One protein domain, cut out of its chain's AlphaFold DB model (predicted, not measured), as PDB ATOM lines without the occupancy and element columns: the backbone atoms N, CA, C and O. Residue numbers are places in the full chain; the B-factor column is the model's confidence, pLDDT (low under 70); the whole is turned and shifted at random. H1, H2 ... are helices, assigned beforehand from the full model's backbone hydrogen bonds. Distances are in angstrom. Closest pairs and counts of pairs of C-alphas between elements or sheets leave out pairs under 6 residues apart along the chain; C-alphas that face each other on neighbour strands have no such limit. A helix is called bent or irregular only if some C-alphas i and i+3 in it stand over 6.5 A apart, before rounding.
ATOM      1  N   ASP A  88     -91.746 -15.907 -27.917       76.31
ATOM      2  CA  ASP A  88     -90.815 -16.031 -29.048       76.31
ATOM      3  C   ASP A  88     -89.711 -14.967 -28.996       76.31
ATOM      4  O   ASP A  88     -88.528 -15.284 -29.086       76.31
ATOM      5  N   HIS A  89     -90.057 -13.708 -28.705       76.94
ATOM      6  CA  HIS A  89     -89.076 -12.633 -28.543       76.94
ATOM      7  C   HIS A  89     -88.160 -12.824 -27.324       76.94
ATOM      8  O   HIS A  89     -87.034 -12.318 -27.310       76.94
ATOM      9  N   ILE A  90     -88.599 -13.534 -26.282       78.69
ATOM     10  CA  ILE A  90     -87.762 -13.851 -25.116       78.69
ATOM     11  C   ILE A  90     -86.785 -14.984 -25.467       78.69
ATOM     12  O   ILE A  90     -85.590 -14.861 -25.169       78.69
ATOM     13  N   LEU A  91     -87.286 -16.034 -26.130       81.88
ATOM     14  CA  LEU A  91     -86.627 -17.326 -26.322       81.88
ATOM     15  C   LEU A  91     -85.815 -17.450 -27.622       81.88
ATOM     16  O   LEU A  91     -84.742 -18.043 -27.585       81.88
ATOM     17  N   GLU A  92     -86.238 -16.865 -28.747       81.62
ATOM     18  CA  GLU A  92     -85.547 -16.975 -30.048       81.62
ATOM     19  C   GLU A  92     -84.033 -16.659 -29.948       81.62
ATOM     20  O   GLU A  92     -83.231 -17.489 -30.396       81.62
ATOM     21  N   PRO A  93     -83.574 -15.590 -29.253       81.19
ATOM     22  CA  PRO A  93     -82.144 -15.269 -29.144       81.19
ATOM     23  C   PRO A  93     -81.325 -16.222 -28.254       81.19
ATOM     24  O   PRO A  93     -80.121 -16.014 -28.075       81.19
ATOM     25  N   ILE A  94     -81.970 -17.224 -27.649       79.75
ATOM     26  CA  ILE A  94     -81.357 -18.296 -26.851       79.75
ATOM     27  C   ILE A  94     -81.834 -19.696 -27.253       79.75
ATOM     28  O   ILE A  94     -81.427 -20.658 -26.614       79.75
ATOM     29  N   SER A  95     -82.614 -19.825 -28.327       80.25
ATOM     30  CA  SER A  95     -83.112 -21.096 -28.879       80.25
ATOM     31  C   SER A  95     -82.024 -22.172 -28.975       80.25
ATOM     32  O   SER A  95     -82.201 -23.276 -28.483       80.25
ATOM     33  N   ARG A  96     -80.839 -21.813 -29.490       81.75
ATOM     34  CA  ARG A  96     -79.654 -22.691 -29.609       81.75
ATOM     35  C   ARG A  96     -79.021 -23.151 -28.282       81.75
ATOM     36  O   ARG A  96     -78.036 -23.879 -28.315       81.75
ATOM     37  N   LEU A  97     -79.496 -22.648 -27.144       79.19
ATOM     38  CA  LEU A  97     -79.064 -23.034 -25.796       79.19
ATOM     39  C   LEU A  97     -80.151 -23.832 -25.056       79.19
ATOM     40  O   LEU A  97     -79.871 -24.396 -24.002       79.19
ATOM     41  N   ILE A  98     -81.383 -23.854 -25.574       81.06
ATOM     42  CA  ILE A  98     -82.518 -24.571 -24.992       81.06
ATOM     43  C   ILE A  98     -82.552 -25.958 -25.638       81.06
ATOM     44  O   ILE A  98     -83.198 -26.174 -26.659       81.06
ATOM     45  N   ASN A  99     -81.806 -26.888 -25.041       75.19
ATOM     46  CA  ASN A  99     -81.729 -28.283 -25.490       75.19
ATOM     47  C   ASN A  99     -82.760 -29.193 -24.788       75.19
ATOM     48  O   ASN A  99     -82.912 -30.351 -25.161       75.19
ATOM     49  N   GLU A 100     -83.454 -28.670 -23.773       75.62
ATOM     50  CA  GLU A 100     -84.450 -29.354 -22.941       75.62
ATOM     51  C   GLU A 100     -85.729 -28.491 -22.868       75.62
ATOM     52  O   GLU A 100     -85.629 -27.259 -22.918       75.62
ATOM     53  N   PRO A 101     -86.933 -29.089 -22.763       81.19
ATOM     54  CA  PRO A 101     -88.183 -28.336 -22.679       81.19
ATOM     55  C   PRO A 101     -88.253 -27.511 -21.385       81.19
ATOM     56  O   PRO A 101     -88.007 -28.016 -20.292       81.19
ATOM     57  N   LEU A 102     -88.627 -26.234 -21.494       87.06
ATOM     58  CA  LEU A 102     -88.705 -25.336 -20.337       87.06
ATOM     59  C   LEU A 102     -89.800 -25.789 -19.348       87.06
ATOM     60  O   LEU A 102     -90.893 -26.165 -19.778       87.06
ATOM     61  N   PRO A 103     -89.561 -25.726 -18.023       85.75
ATOM     62  CA  PRO A 103     -90.548 -26.150 -17.033       85.75
ATOM     63  C   PRO A 103     -91.785 -25.226 -17.036       85.75
ATOM     64  O   PRO A 103     -91.626 -24.009 -17.144       85.75
ATOM     65  N   PRO A 104     -93.016 -25.740 -16.826       81.44
ATOM     66  CA  PRO A 104     -94.239 -24.922 -16.810       81.44
ATOM     67  C   PRO A 104     -94.211 -23.738 -15.828       81.44
ATOM     68  O   PRO A 104     -94.766 -22.676 -16.112       81.44
ATOM     69  N   SER A 105     -93.512 -23.877 -14.697       84.00
ATOM     70  CA  SER A 105     -93.316 -22.803 -13.714       84.00
ATOM     71  C   SER A 105     -92.509 -21.614 -14.261       84.00
ATOM     72  O   SER A 105     -92.726 -20.483 -13.832       84.00
ATOM     73  N   PHE A 106     -91.638 -21.814 -15.261       89.69
ATOM     74  CA  PHE A 106     -90.947 -20.712 -15.944       89.69
ATOM     75  C   PHE A 106     -91.927 -19.822 -16.722       89.69
ATOM     76  O   PHE A 106     -91.818 -18.598 -16.672       89.69
ATOM     77  N   TYR A 107     -92.920 -20.407 -17.397       86.00
ATOM     78  CA  TYR A 107     -93.931 -19.635 -18.128       86.00
ATOM     79  C   TYR A 107     -94.786 -18.795 -17.166       86.00
ATOM     80  O   TYR A 107     -94.949 -17.595 -17.388       86.00
ATOM     81  N   ARG A 108     -95.201 -19.376 -16.029       85.88
ATOM     82  CA  ARG A 108     -95.899 -18.648 -14.951       85.88
ATOM     83  C   ARG A 108     -95.063 -17.508 -14.363       85.88
ATOM     84  O   ARG A 108     -95.594 -16.431 -14.098       85.88
ATOM     85  N   PHE A 109     -93.753 -17.699 -14.200       90.44
ATOM     86  CA  PHE A 109     -92.836 -16.632 -13.785       90.44
ATOM     87  C   PHE A 109     -92.800 -15.468 -14.790       90.44
ATOM     88  O   PHE A 109     -92.886 -14.303 -14.399       90.44
ATOM     89  N   VAL A 110     -92.734 -15.762 -16.091       87.88
ATOM     90  CA  VAL A 110     -92.759 -14.733 -17.143       87.88
ATOM     91  C   VAL A 110     -94.102 -13.989 -17.172       87.88
ATOM     92  O   VAL A 110     -94.123 -12.765 -17.300       87.88
ATOM     93  N   GLU A 111     -95.226 -14.678 -16.977       87.81
ATOM     94  CA  GLU A 111     -96.539 -14.036 -16.826       87.81
ATOM     95  C   GLU A 111     -96.605 -13.130 -15.582       87.81
ATOM     96  O   GLU A 111     -97.122 -12.012 -15.658       87.81
ATOM     97  N   LYS A 112     -96.023 -13.559 -14.452       88.50
ATOM     98  CA  LYS A 112     -95.910 -12.783 -13.200       88.50
ATOM     99  C   LYS A 112     -95.124 -11.477 -13.410       88.50
ATOM    100  O   LYS A 112     -95.579 -10.417 -12.975       88.50
ATOM    101  N   GLU A 113     -94.009 -11.524 -14.142       89.44
ATOM    102  CA  GLU A 113     -93.207 -10.352 -14.541       89.44
ATOM    103  C   GLU A 113     -93.999  -9.352 -15.401       89.44
ATOM    104  O   GLU A 113     -93.982  -8.143 -15.158       89.44
ATOM    105  N   TYR A 114     -94.720  -9.837 -16.413       88.19
ATOM    106  CA  TYR A 114     -95.487  -8.975 -17.316       88.19
ATOM    107  C   TYR A 114     -96.757  -8.421 -16.650       88.19
ATOM    108  O   TYR A 114     -97.123  -7.266 -16.886       88.19
ATOM    109  N   ARG A 115     -97.373  -9.172 -15.728       86.81
ATOM    110  CA  ARG A 115     -98.436  -8.670 -14.844       86.81
ATOM    111  C   ARG A 115     -97.926  -7.539 -13.946       86.81
ATOM    112  O   ARG A 115     -98.578  -6.500 -13.880       86.81
ATOM    113  N   ALA A 116     -96.741  -7.679 -13.344       85.56
ATOM    114  CA  ALA A 116     -96.095  -6.601 -12.586       85.56
ATOM    115  C   ALA A 116     -95.838  -5.357 -13.462       85.56
ATOM    116  O   ALA A 116     -96.105  -4.224 -13.053       85.56
ATOM    117  N   ALA A 117     -95.372  -5.562 -14.700       86.38
ATOM    118  CA  ALA A 117     -95.160  -4.483 -15.664       86.38
ATOM    119  C   ALA A 117     -96.466  -3.759 -16.046       86.38
ATOM    120  O   ALA A 117     -96.455  -2.533 -16.189       86.38
ATOM    121  N   LYS A 118     -97.580  -4.497 -16.159       87.31
ATOM    122  CA  LYS A 118     -98.927  -3.963 -16.414       87.31
ATOM    123  C   LYS A 118     -99.436  -3.124 -15.245       87.31
ATOM    124  O   LYS A 118     -99.904  -2.008 -15.476       87.31
ATOM    125  N   THR A 119     -99.291  -3.602 -14.004       86.12
ATOM    126  CA  THR A 119     -99.677  -2.851 -12.793       86.12
ATOM    127  C   THR A 119     -98.948  -1.505 -12.712       86.12
ATOM    128  O   THR A 119     -99.580  -0.476 -12.484       86.12
ATOM    129  N   LEU A 120     -97.639  -1.475 -12.999       83.25
ATOM    130  CA  LEU A 120     -96.841  -0.239 -13.024       83.25
ATOM    131  C   LEU A 120     -96.965   0.590 -14.319       83.25
ATOM    132  O   LEU A 120     -96.289   1.613 -14.441       83.25
ATOM    133  N   ARG A 121     -97.771   0.155 -15.298       83.62
ATOM    134  CA  ARG A 121     -97.893   0.763 -16.638       83.62
ATOM    135  C   ARG A 121     -96.530   1.064 -17.287       83.62
ATOM    136  O   ARG A 121     -96.274   2.177 -17.756       83.62
ATOM    137  N   LEU A 122     -95.617   0.090 -17.259       82.00
ATOM    138  CA  LEU A 122     -94.252   0.282 -17.755       82.00
ATOM    139  C   LEU A 122     -94.236   0.567 -19.272       82.00
ATOM    140  O   LEU A 122     -94.803  -0.201 -20.044       82.00
ATOM    141  N   PRO A 123     -93.521   1.606 -19.744       80.25
ATOM    142  CA  PRO A 123     -93.437   1.901 -21.173       80.25
ATOM    143  C   PRO A 123     -92.671   0.804 -21.926       80.25
ATOM    144  O   PRO A 123     -91.759   0.192 -21.367       80.25
ATOM    145  N   ASN A 124     -92.926   0.652 -23.231       77.56
ATOM    146  CA  ASN A 124     -92.288  -0.347 -24.113       77.56
ATOM    147  C   ASN A 124     -90.755  -0.468 -23.963       77.56
ATOM    148  O   ASN A 124     -90.201  -1.563 -24.047       77.56
ATOM    149  N   LYS A 125     -90.043   0.635 -23.684       76.56
ATOM    150  CA  LYS A 125     -88.589   0.611 -23.416       76.56
ATOM    151  C   LYS A 125     -88.208  -0.168 -22.144       76.56
ATOM    152  O   LYS A 125     -87.152  -0.791 -22.124       76.56
ATOM    153  N   ARG A 126     -89.042  -0.140 -21.096       78.38
ATOM    154  CA  ARG A 126     -88.852  -0.919 -19.857       78.38
ATOM    155  C   ARG A 126     -89.390  -2.345 -19.974       78.38
ATOM    156  O   ARG A 126     -88.762  -3.232 -19.414       78.38
ATOM    157  N   LEU A 127     -90.441  -2.596 -20.760       82.50
ATOM    158  CA  LEU A 127     -90.856  -3.969 -21.099       82.50
ATOM    159  C   LEU A 127     -89.730  -4.743 -21.805       82.50
ATOM    160  O   LEU A 127     -89.370  -5.830 -21.370       82.50
ATOM    161  N   LYS A 128     -89.053  -4.131 -22.790       84.00
ATOM    162  CA  LYS A 128     -87.853  -4.722 -23.420       84.00
ATOM    163  C   LYS A 128     -86.708  -5.001 -22.429       84.00
ATOM    164  O   LYS A 128     -85.885  -5.879 -22.683       84.00
ATOM    165  N   LEU A 129     -86.643  -4.275 -21.306       83.38
ATOM    166  CA  LEU A 129     -85.684  -4.539 -20.231       83.38
ATOM    167  C   LEU A 129     -86.097  -5.767 -19.403       83.38
ATOM    168  O   LEU A 129     -85.240  -6.601 -19.136       83.38
ATOM    169  N   VAL A 130     -87.387  -5.923 -19.082       84.44
ATOM    170  CA  VAL A 130     -87.943  -7.129 -18.430       84.44
ATOM    171  C   VAL A 130     -87.601  -8.381 -19.247       84.44
ATOM    172  O   VAL A 130     -86.943  -9.287 -18.737       84.44
ATOM    173  N   SER A 131     -87.899  -8.384 -20.554       87.25
ATOM    174  CA  SER A 131     -87.554  -9.494 -21.462       87.25
ATOM    175  C   SER A 131     -86.053  -9.825 -21.461       87.25
ATOM    176  O   SER A 131     -85.661 -10.986 -21.585       87.25
ATOM    177  N   ARG A 132     -85.191  -8.805 -21.329       86.44
ATOM    178  CA  ARG A 132     -83.731  -8.969 -21.284       86.44
ATOM    179  C   ARG A 132     -83.271  -9.616 -19.979       86.44
ATOM    180  O   ARG A 132     -82.446 -10.524 -20.036       86.44
ATOM    181  N   GLU A 133     -83.777  -9.165 -18.834       84.69
ATOM    182  CA  GLU A 133     -83.402  -9.719 -17.528       84.69
ATOM    183  C   GLU A 133     -83.893 -11.168 -17.372       84.69
ATOM    184  O   GLU A 133     -83.111 -12.023 -16.960       84.69
ATOM    185  N   ILE A 134     -85.119 -11.483 -17.818       88.12
ATOM    186  CA  ILE A 134     -85.640 -12.864 -17.900       88.12
ATOM    187  C   ILE A 134     -84.693 -13.754 -18.722       88.12
ATOM    188  O   ILE A 134     -84.314 -14.842 -18.291       88.12
ATOM    189  N   ARG A 135     -84.248 -13.279 -19.895       88.50
ATOM    190  CA  ARG A 135     -83.323 -14.022 -20.766       88.50
ATOM    191  C   ARG A 135     -81.944 -14.230 -20.128       88.50
ATOM    192  O   ARG A 135     -81.332 -15.274 -20.341       88.50
ATOM    193  N   LEU A 136     -81.435 -13.260 -19.364       86.44
ATOM    194  CA  LEU A 136     -80.176 -13.404 -18.620       86.44
ATOM    195  C   LEU A 136     -80.306 -14.434 -17.490       86.44
ATOM    196  O   LEU A 136     -79.411 -15.260 -17.320       86.44
ATOM    197  N   LEU A 137     -81.434 -14.430 -16.778       88.00
ATOM    198  CA  LEU A 137     -81.738 -15.388 -15.717       88.00
ATOM    199  C   LEU A 137     -81.865 -16.819 -16.268       88.00
ATOM    200  O   LEU A 137     -81.252 -17.742 -15.737       88.00
ATOM    201  N   LEU A 138     -82.563 -16.998 -17.395       88.00
ATOM    202  CA  LEU A 138     -82.668 -18.294 -18.073       88.00
ATOM    203  C   LEU A 138     -81.308 -18.784 -18.612       88.00
ATOM    204  O   LEU A 138     -80.967 -19.951 -18.436       88.00
ATOM    205  N   LYS A 139     -80.470 -17.897 -19.176       87.50
ATOM    206  CA  LYS A 139     -79.082 -18.246 -19.542       87.50
ATOM    207  C   LYS A 139     -78.269 -18.738 -18.344       87.50
ATOM    208  O   LYS A 139     -77.522 -19.701 -18.491       87.50
ATOM    209  N   ALA A 140     -78.403 -18.095 -17.183       86.44
ATOM    210  CA  ALA A 140     -77.726 -18.526 -15.963       86.44
ATOM    211  C   ALA A 140     -78.217 -19.909 -15.500       86.44
ATOM    212  O   ALA A 140     -77.397 -20.750 -15.136       86.44
ATOM    213  N   ALA A 141     -79.527 -20.175 -15.577       87.06
ATOM    214  CA  ALA A 141     -80.110 -21.464 -15.201       87.06
ATOM    215  C   ALA A 141     -79.609 -22.614 -16.089       87.06
ATOM    216  O   ALA A 141     -79.235 -23.669 -15.575       87.06
ATOM    217  N   ILE A 142     -79.547 -22.388 -17.405       86.81
ATOM    218  CA  ILE A 142     -79.017 -23.349 -18.383       86.81
ATOM    219  C   ILE A 142     -77.519 -23.583 -18.140       86.81
ATOM    220  O   ILE A 142     -77.096 -24.720 -17.952       86.81
ATOM    221  N   ALA A 143     -76.718 -22.515 -18.052       86.25
ATOM    222  CA  ALA A 143     -75.265 -22.612 -17.872       86.25
ATOM    223  C   ALA A 143     -74.839 -23.306 -16.562       86.25
ATOM    224  O   ALA A 143     -73.715 -23.794 -16.470       86.25
ATOM    225  N   LYS A 144     -75.718 -23.345 -15.551       85.00
ATOM    226  CA  LYS A 144     -75.475 -23.992 -14.250       85.00
ATOM    227  C   LYS A 144     -76.199 -25.331 -14.066       85.00
ATOM    228  O   LYS A 144     -76.169 -25.877 -12.965       85.00
ATOM    229  N   GLY A 145     -76.866 -25.862 -15.099       84.50
ATOM    230  CA  GLY A 145     -77.631 -27.115 -14.993       84.50
ATOM    231  C   GLY A 145     -78.731 -27.058 -13.922       84.50
ATOM    232  O   GLY A 145     -78.987 -28.041 -13.221       84.50
ATOM    233  N   ALA A 146     -79.323 -25.873 -13.745       85.69
ATOM    234  CA  ALA A 146     -80.293 -25.550 -12.702       85.69
ATOM    235  C   ALA A 146     -81.704 -25.273 -13.253       85.69
ATOM    236  O   ALA A 146     -82.606 -24.983 -12.474       85.69
ATOM    237  N   LEU A 147     -81.917 -25.399 -14.569       85.88
ATOM    238  CA  LEU A 147     -83.191 -25.125 -15.249       85.88
ATOM    239  C   LEU A 147     -84.400 -25.798 -14.573       85.88
ATOM    240  O   LEU A 147     -85.381 -25.120 -14.272       85.88
ATOM    241  N   HIS A 148     -84.284 -27.096 -14.277       84.50
ATOM    242  CA  HIS A 148     -85.304 -27.899 -13.589       84.50
ATOM    243  C   HIS A 148     -85.122 -27.976 -12.061       84.50
ATOM    244  O   HIS A 148     -85.949 -28.570 -11.376       84.50
ATOM    245  N   LYS A 149     -84.047 -27.390 -11.512       83.31
ATOM    246  CA  LYS A 149     -83.772 -27.330 -10.060       83.31
ATOM    247  C   LYS A 149     -84.223 -26.011  -9.425       83.31
ATOM    248  O   LYS A 149     -84.345 -25.932  -8.207       83.31
ATOM    249  N   ASN A 150     -84.429 -24.973 -10.235       86.69
ATOM    250  CA  ASN A 150     -84.924 -23.680  -9.790       86.69
ATOM    251  C   ASN A 150     -86.450 -23.709  -9.668       86.69
ATOM    252  O   ASN A 150     -87.145 -24.015 -10.638       86.69
ATOM    253  N   ASP A 151     -86.971 -23.345  -8.498       86.75
ATOM    254  CA  ASP A 151     -88.402 -23.109  -8.328       86.75
ATOM    255  C   ASP A 151     -88.750 -21.734  -8.911       86.75
ATOM    256  O   ASP A 151     -88.564 -20.688  -8.282       86.75
ATOM    257  N   TRP A 152     -89.220 -21.744 -10.157       88.31
ATOM    258  CA  TRP A 152     -89.592 -20.533 -10.880       88.31
ATOM    259  C   TRP A 152     -90.841 -19.844 -10.312       88.31
ATOM    260  O   TRP A 152     -90.948 -18.627 -10.437       88.31
ATOM    261  N   ASP A 153     -91.740 -20.549  -9.617       84.06
ATOM    262  CA  ASP A 153     -92.893 -19.903  -8.972       84.06
ATOM    263  C   ASP A 153     -92.444 -19.079  -7.742       84.06
ATOM    264  O   ASP A 153     -92.984 -17.996  -7.471       84.06
ATOM    265  N   GLN A 154     -91.387 -19.546  -7.059       86.56
ATOM    266  CA  GLN A 154     -90.687 -18.856  -5.963       86.56
ATOM    267  C   GLN A 154     -89.520 -17.961  -6.424       86.56
ATOM    268  O   GLN A 154     -88.814 -17.374  -5.599       86.56
ATOM    269  N   GLN A 155     -89.294 -17.817  -7.730       90.81
ATOM    270  CA  GLN A 155     -88.276 -16.913  -8.255       90.81
ATOM    271  C   GLN A 155     -88.680 -15.454  -7.988       90.81
ATOM    272  O   GLN A 155     -89.804 -15.029  -8.270       90.81
ATOM    273  N   HIS A 156     -87.748 -14.672  -7.435       87.94
ATOM    274  CA  HIS A 156     -87.965 -13.247  -7.198       87.94
ATOM    275  C   HIS A 156     -88.122 -12.495  -8.527       87.94
ATOM    276  O   HIS A 156     -87.478 -12.851  -9.521       87.94
ATOM    277  N   LEU A 157     -88.906 -11.413  -8.530       87.69
ATOM    278  CA  LEU A 157     -89.035 -10.553  -9.707       87.69
ATOM    279  C   LEU A 157     -87.671  -9.969 -10.136       87.69
ATOM    280  O   LEU A 157     -86.720  -9.879  -9.349       87.69
ATOM    281  N   THR A 158     -87.541  -9.589 -11.404       85.88
ATOM    282  CA  THR A 158     -86.298  -9.050 -11.959       85.88
ATOM    283  C   THR A 158     -85.970  -7.674 -11.376       85.88
ATOM    284  O   THR A 158     -86.830  -6.917 -10.916       85.88
ATOM    285  N   ARG A 159     -84.688  -7.284 -11.451       81.38
ATOM    286  CA  ARG A 159     -84.198  -5.994 -10.927       81.38
ATOM    287  C   ARG A 159     -84.879  -4.768 -11.552       81.38
ATOM    288  O   ARG A 159     -84.716  -3.667 -11.035       81.38
ATOM    289  N   VAL A 160     -85.647  -4.936 -12.634       83.06
ATOM    290  CA  VAL A 160     -86.462  -3.872 -13.240       83.06
ATOM    291  C   VAL A 160     -87.481  -3.303 -12.247       83.06
ATOM    292  O   VAL A 160     -87.814  -2.125 -12.363       83.06
ATOM    293  N   PHE A 161     -87.922  -4.093 -11.266       82.94
ATOM    294  CA  PHE A 161     -88.918  -3.707 -10.263       82.94
ATOM    295  C   PHE A 161     -88.321  -3.189  -8.944       82.94
ATOM    296  O   PHE A 161     -89.070  -2.769  -8.069       82.94
ATOM    297  N   SER A 162     -86.991  -3.177  -8.787       80.00
ATOM    298  CA  SER A 162     -86.362  -2.827  -7.507       80.00
ATOM    299  C   SER A 162     -86.263  -1.316  -7.260       80.00
ATOM    300  O   SER A 162     -85.772  -0.546  -8.094       80.00
ATOM    301  N   THR A 163     -86.682  -0.889  -6.068       64.56
ATOM    302  CA  THR A 163     -86.662   0.501  -5.594       64.56
ATOM    303  C   THR A 163     -85.375   0.793  -4.818       64.56
ATOM    304  O   THR A 163     -85.388   0.853  -3.594       64.56
ATOM    305  N   LYS A 164     -84.260   0.944  -5.553       54.84
ATOM    306  CA  LYS A 164     -82.891   1.281  -5.088       54.84
ATOM    307  C   LYS A 164     -82.742   1.661  -3.600       54.84
ATOM    308  O   LYS A 164     -83.070   2.785  -3.218       54.84
ATOM    309  N   THR A 165     -82.051   0.827  -2.830       40.25
ATOM    310  CA  THR A 165     -81.441   1.224  -1.554       40.25
ATOM    311  C   THR A 165     -79.948   1.521  -1.730       40.25
ATOM    312  O   THR A 165     -79.229   0.841  -2.463       40.25
ATOM    313  N   ASN A 166     -79.474   2.581  -1.068       40.47
ATOM    314  CA  ASN A 166     -78.046   2.801  -0.844       40.47
ATOM    315  C   ASN A 166     -77.582   1.865   0.281       40.47
ATOM    316  O   ASN A 166     -78.204   1.851   1.339       40.47
ATOM    317  N   GLY A 167     -76.459   1.170   0.087       38.41
ATOM    318  CA  GLY A 167     -75.835   0.322   1.109       38.41
ATOM    319  C   GLY A 167     -75.763  -1.145   0.692       38.41
ATOM    320  O   GLY A 167     -76.784  -1.761   0.426       38.41
ATOM    321  N   ASN A 168     -74.537  -1.676   0.644       36.19
ATOM    322  CA  ASN A 168     -74.178  -3.072   0.362       36.19
ATOM    323  C   ASN A 168     -74.861  -3.718  -0.863       36.19
ATOM    324  O   ASN A 168     -75.925  -4.326  -0.735       36.19
ATOM    325  N   PRO A 169     -74.222  -3.713  -2.054       40.44
ATOM    326  CA  PRO A 169     -74.626  -4.656  -3.085       40.44
ATOM    327  C   PRO A 169     -74.423  -6.072  -2.541       40.44
ATOM    328  O   PRO A 169     -73.317  -6.417  -2.121       40.44
ATOM    329  N   ILE A 170     -75.466  -6.906  -2.581       43.44
ATOM    330  CA  ILE A 170     -75.288  -8.350  -2.405       43.44
ATOM    331  C   ILE A 170     -74.283  -8.790  -3.475       43.44
ATOM    332  O   ILE A 170     -74.571  -8.707  -4.674       43.44
ATOM    333  N   ASN A 171     -73.089  -9.185  -3.031       44.06
ATOM    334  CA  ASN A 171     -71.934  -9.436  -3.895       44.06
ATOM    335  C   ASN A 171     -72.017 -10.799  -4.608       44.06
ATOM    336  O   ASN A 171     -71.128 -11.166  -5.375       44.06
ATOM    337  N   SER A 172     -73.103 -11.551  -4.398       46.88
ATOM    338  CA  SER A 172     -73.455 -12.661  -5.266       46.88
ATOM    339  C   SER A 172     -73.902 -12.116  -6.633       46.88
ATOM    340  O   SER A 172     -74.924 -11.444  -6.811       46.88
ATOM    341  N   GLN A 173     -73.088 -12.441  -7.643       54.19
ATOM    342  CA  GLN A 173     -73.449 -12.349  -9.064       54.19
ATOM    343  C   GLN A 173     -74.644 -13.261  -9.406       54.19
ATOM    344  O   GLN A 173     -75.250 -13.124 -10.467       54.19
ATOM    345  N   GLU A 174     -74.983 -14.170  -8.493       67.38
ATOM    346  CA  GLU A 174     -76.101 -15.094  -8.552       67.38
ATOM    347  C   GLU A 174     -77.463 -14.409  -8.346       67.38
ATOM    348  O   GLU A 174     -77.580 -13.416  -7.621       67.38
ATOM    349  N   ARG A 175     -78.491 -14.921  -9.033       75.75
ATOM    350  CA  ARG A 175     -79.880 -14.425  -8.993       75.75
ATOM    351  C   ARG A 175     -80.949 -15.512  -9.161       75.75
ATOM    352  O   ARG A 175     -82.134 -15.194  -9.113       75.75
ATOM    353  N   LEU A 176     -80.568 -16.771  -9.355       84.62
ATOM    354  CA  LEU A 176     -81.506 -17.890  -9.299       84.62
ATOM    355  C   LEU A 176     -81.845 -18.177  -7.837       84.62
ATOM    356  O   LEU A 176     -80.935 -18.315  -7.017       84.62
ATOM    357  N   CYS A 177     -83.132 -18.279  -7.501       82.75
ATOM    358  CA  CYS A 177     -83.561 -18.465  -6.114       82.75
ATOM    359  C   CYS A 177     -82.915 -19.709  -5.477       82.75
ATOM    360  O   CYS A 177     -82.449 -19.633  -4.340       82.75
ATOM    361  N   CYS A 178     -82.769 -20.808  -6.230       81.44
ATOM    362  CA  CYS A 178     -82.166 -22.062  -5.757       81.44
ATOM    363  C   CYS A 178     -80.713 -21.955  -5.256       81.44
ATOM    364  O   CYS A 178     -80.281 -22.830  -4.509       81.44
ATOM    365  N   PHE A 179     -79.976 -20.898  -5.614       82.25
ATOM    366  CA  PHE A 179     -78.594 -20.671  -5.173       82.25
ATOM    367  C   PHE A 179     -78.442 -19.525  -4.156       82.25
ATOM    368  O   PHE A 179     -77.325 -19.240  -3.732       82.25
ATOM    369  N   LEU A 180     -79.539 -18.865  -3.766       81.62
ATOM    370  CA  LEU A 180     -79.535 -17.778  -2.785       81.62
ATOM    371  C   LEU A 180     -79.896 -18.297  -1.391       81.62
ATOM    372  O   LEU A 180     -80.898 -19.001  -1.225       81.62
ATOM    373  N   SER A 181     -79.117 -17.882  -0.389       80.62
ATOM    374  CA  SER A 181     -79.423 -18.138   1.022       80.62
ATOM    375  C   SER A 181     -80.726 -17.443   1.461       80.62
ATOM    376  O   SER A 181     -81.122 -16.446   0.849       80.62
ATOM    377  N   PRO A 182     -81.403 -17.910   2.532       79.00
ATOM    378  CA  PRO A 182     -82.628 -17.278   3.034       79.00
ATOM    379  C   PRO A 182     -82.471 -15.774   3.316       79.00
ATOM    380  O   PRO A 182     -83.359 -14.988   2.991       79.00
ATOM    381  N   GLU A 183     -81.314 -15.355   3.836       76.62
ATOM    382  CA  GLU A 183     -81.025 -13.946   4.123       76.62
ATOM    383  C   GLU A 183     -80.847 -13.116   2.838       76.62
ATOM    384  O   GLU A 183     -81.427 -12.040   2.704       76.62
ATOM    385  N   GLU A 184     -80.137 -13.634   1.828       78.31
ATOM    386  CA  GLU A 184     -80.036 -12.965   0.520       78.31
ATOM    387  C   GLU A 184     -81.393 -12.869  -0.186       78.31
ATOM    388  O   GLU A 184     -81.687 -11.850  -0.817       78.31
ATOM    389  N   ARG A 185     -82.235 -13.907  -0.076       79.69
ATOM    390  CA  ARG A 185     -83.605 -13.882  -0.606       79.69
ATOM    391  C   ARG A 185     -84.420 -12.783   0.067       79.69
ATOM    392  O   ARG A 185     -85.048 -12.004  -0.644       79.69
ATOM    393  N   ARG A 186     -84.359 -12.677   1.400       81.19
ATOM    394  CA  ARG A 186     -85.049 -11.636   2.175       81.19
ATOM    395  C   ARG A 186     -84.654 -10.230   1.718       81.19
ATOM    396  O   ARG A 186     -85.524  -9.466   1.320       81.19
ATOM    397  N   ILE A 187     -83.354  -9.938   1.633       79.62
ATOM    398  CA  ILE A 187     -82.847  -8.625   1.187       79.62
ATOM    399  C   ILE A 187     -83.310  -8.286  -0.247       79.62
ATOM    400  O   ILE A 187     -83.566  -7.122  -0.558       79.62
ATOM    401  N   ILE A 188     -83.429  -9.275  -1.143       79.69
ATOM    402  CA  ILE A 188     -83.935  -9.044  -2.510       79.69
ATOM    403  C   ILE A 188     -85.453  -8.825  -2.526       79.69
ATOM    404  O   ILE A 188     -85.923  -8.006  -3.316       79.69
ATOM    405  N   ILE A 189     -86.205  -9.533  -1.680       83.06
ATOM    406  CA  ILE A 189     -87.661  -9.378  -1.561       83.06
ATOM    407  C   ILE A 189     -87.999  -7.993  -1.003       83.06
ATOM    408  O   ILE A 189     -88.742  -7.263  -1.650       83.06
ATOM    409  N   ASP A 190     -87.363  -7.592   0.101       81.25
ATOM    410  CA  ASP A 190     -87.542  -6.281   0.745       81.25
ATOM    411  C   ASP A 190     -87.162  -5.107  -0.191       81.25
ATOM    412  O   ASP A 190     -87.612  -3.973  -0.023       81.25
ATOM    413  N   GLY A 191     -86.337  -5.369  -1.212       78.75
ATOM    414  CA  GLY A 191     -85.935  -4.408  -2.244       78.75
ATOM    415  C   GLY A 191     -86.907  -4.252  -3.426       78.75
ATOM    416  O   GLY A 191     -86.565  -3.532  -4.376       78.75
ATOM    417  N   ILE A 192     -88.061  -4.931  -3.422       82.38
ATOM    418  CA  ILE A 192     -89.086  -4.916  -4.482       82.38
ATOM    419  C   ILE A 192     -90.470  -4.691  -3.836       82.38
ATOM    420  O   ILE A 192     -90.849  -5.453  -2.953       82.38
ATOM    421  N   PRO A 193     -91.272  -3.700  -4.274       82.62
ATOM    422  CA  PRO A 193     -92.533  -3.348  -3.614       82.62
ATOM    423  C   PRO A 193     -93.690  -4.279  -4.031       82.62
ATOM    424  O   PRO A 193     -94.592  -3.873  -4.767       82.62
ATOM    425  N   TYR A 194     -93.661  -5.542  -3.596       83.88
ATOM    426  CA  TYR A 194     -94.642  -6.577  -3.966       83.88
ATOM    427  C   TYR A 194     -96.099  -6.178  -3.669       83.88
ATOM    428  O   TYR A 194     -96.982  -6.412  -4.500       83.88
ATOM    429  N   GLU A 195     -96.353  -5.479  -2.560       80.38
ATOM    430  CA  GLU A 195     -97.680  -4.981  -2.179       80.38
ATOM    431  C   GLU A 195     -98.231  -3.984  -3.209       80.38
ATOM    432  O   GLU A 195     -99.414  -4.019  -3.543       80.38
ATOM    433  N   GLN A 196     -97.371  -3.128  -3.775       80.44
ATOM    434  CA  GLN A 196     -97.753  -2.157  -4.812       80.44
ATOM    435  C   GLN A 196     -97.983  -2.818  -6.180       80.44
ATOM    436  O   GLN A 196     -98.633  -2.238  -7.050       80.44
ATOM    437  N   LEU A 197     -97.449  -4.026  -6.385       83.19
ATOM    438  CA  LEU A 197     -97.601  -4.799  -7.618       83.19
ATOM    439  C   LEU A 197     -98.865  -5.673  -7.624       83.19
ATOM    440  O   LEU A 197     -99.283  -6.112  -8.699       83.19
ATOM    441  N   GLY A 198     -99.474  -5.910  -6.455       76.25
ATOM    442  CA  GLY A 198    -100.607  -6.827  -6.295       76.25
ATOM    443  C   GLY A 198    -100.212  -8.289  -6.528       76.25
ATOM    444  O   GLY A 198    -100.966  -9.042  -7.148       76.25
TER     445      GLY A 198
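What this domain is: This is residues 88 to 198 of the 622 residues of the protein "Thp3" of Kluyveromyces lactis (UniProt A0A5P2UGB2). A helical hairpin, H2 and H3, makes one side of the domain, with the short, irregular H1 along H3; a long stretch without named elements, residues 144 to 181, leads from the end of H3 to the other side, where the small helix H4 lies away from these three helices. The last four-residue helix, H5, comes back near H2. The printed part has 111 residues with five named helices, in the order H1, H2, H3, H4, H5, and no named strand; the class is all helix. The whole is compact, with a radius of gyration of the C-alphas of 13.9 A, and the C-alphas span 39 by 32 by 20 A.

Where its parts are: The longest helix is H3, residues 124 to 143, 28.7 A from first to last C-alpha; it begins with C-alpha 124 at (-92.288, -0.347, -24.113). Before it comes H2, residues 104 to 119, 23.1 A long. H1, residues 88 to 97, is 14.1 A long, with C-alpha 88 at (-90.815, -16.031, -29.048); it is irregular, with C-alphas 93 and 96 lying 7.8 A apart. H4, residues 182 to 190, is 12.3 A long. H5, residues 194 to 197, is 5.0 A long and ends with C-alpha 197 at (-97.601, -4.799, -7.618).

How they stand to each other: H3 touches H2 with residues 127 to 134 alone, and H2 touches H3 with residues 110 to 117 alone. Their closest C-alphas are those of Ala 117 and Leu 127, 7.0 A apart. The two form a hairpin, at a shallow tilt of 23 degrees, opposite ways. H3 also touches H1, the closest C-alphas being those of Ile 90 and Ser 131 at 5.7 A. These two run the same way at a shallow tilt of 23 degrees. H1 and H2 are apart. H5 is close to but not clearly touching H2, the closest C-alphas being those of Ala 116 and Leu 197 at 5.5 A. H4 touches no helix; it is apart from H1, H2 and H3, and meets H5 only through their link. In H2 and H4 every O i to N i+4 pair is within hydrogen-bond range; in H3 15 of 16 are, in H1 2 of 6, beside 4 of 7 O i to N i+3 pairs, and H5 is too short for an O i to N i+4 pair.

The domain as a whole: The C-alphas farthest apart are those of Asn 99 and Asn 166, 39.8 A. The printed part has no cut. The link from H3 to H4, 38 residues, is long; H1 to H2 is short, and H2 to H3 and H4 to H5 are tight. The mean pLDDT of the printed part is 79.5, and residues 163 to 174 are under 70.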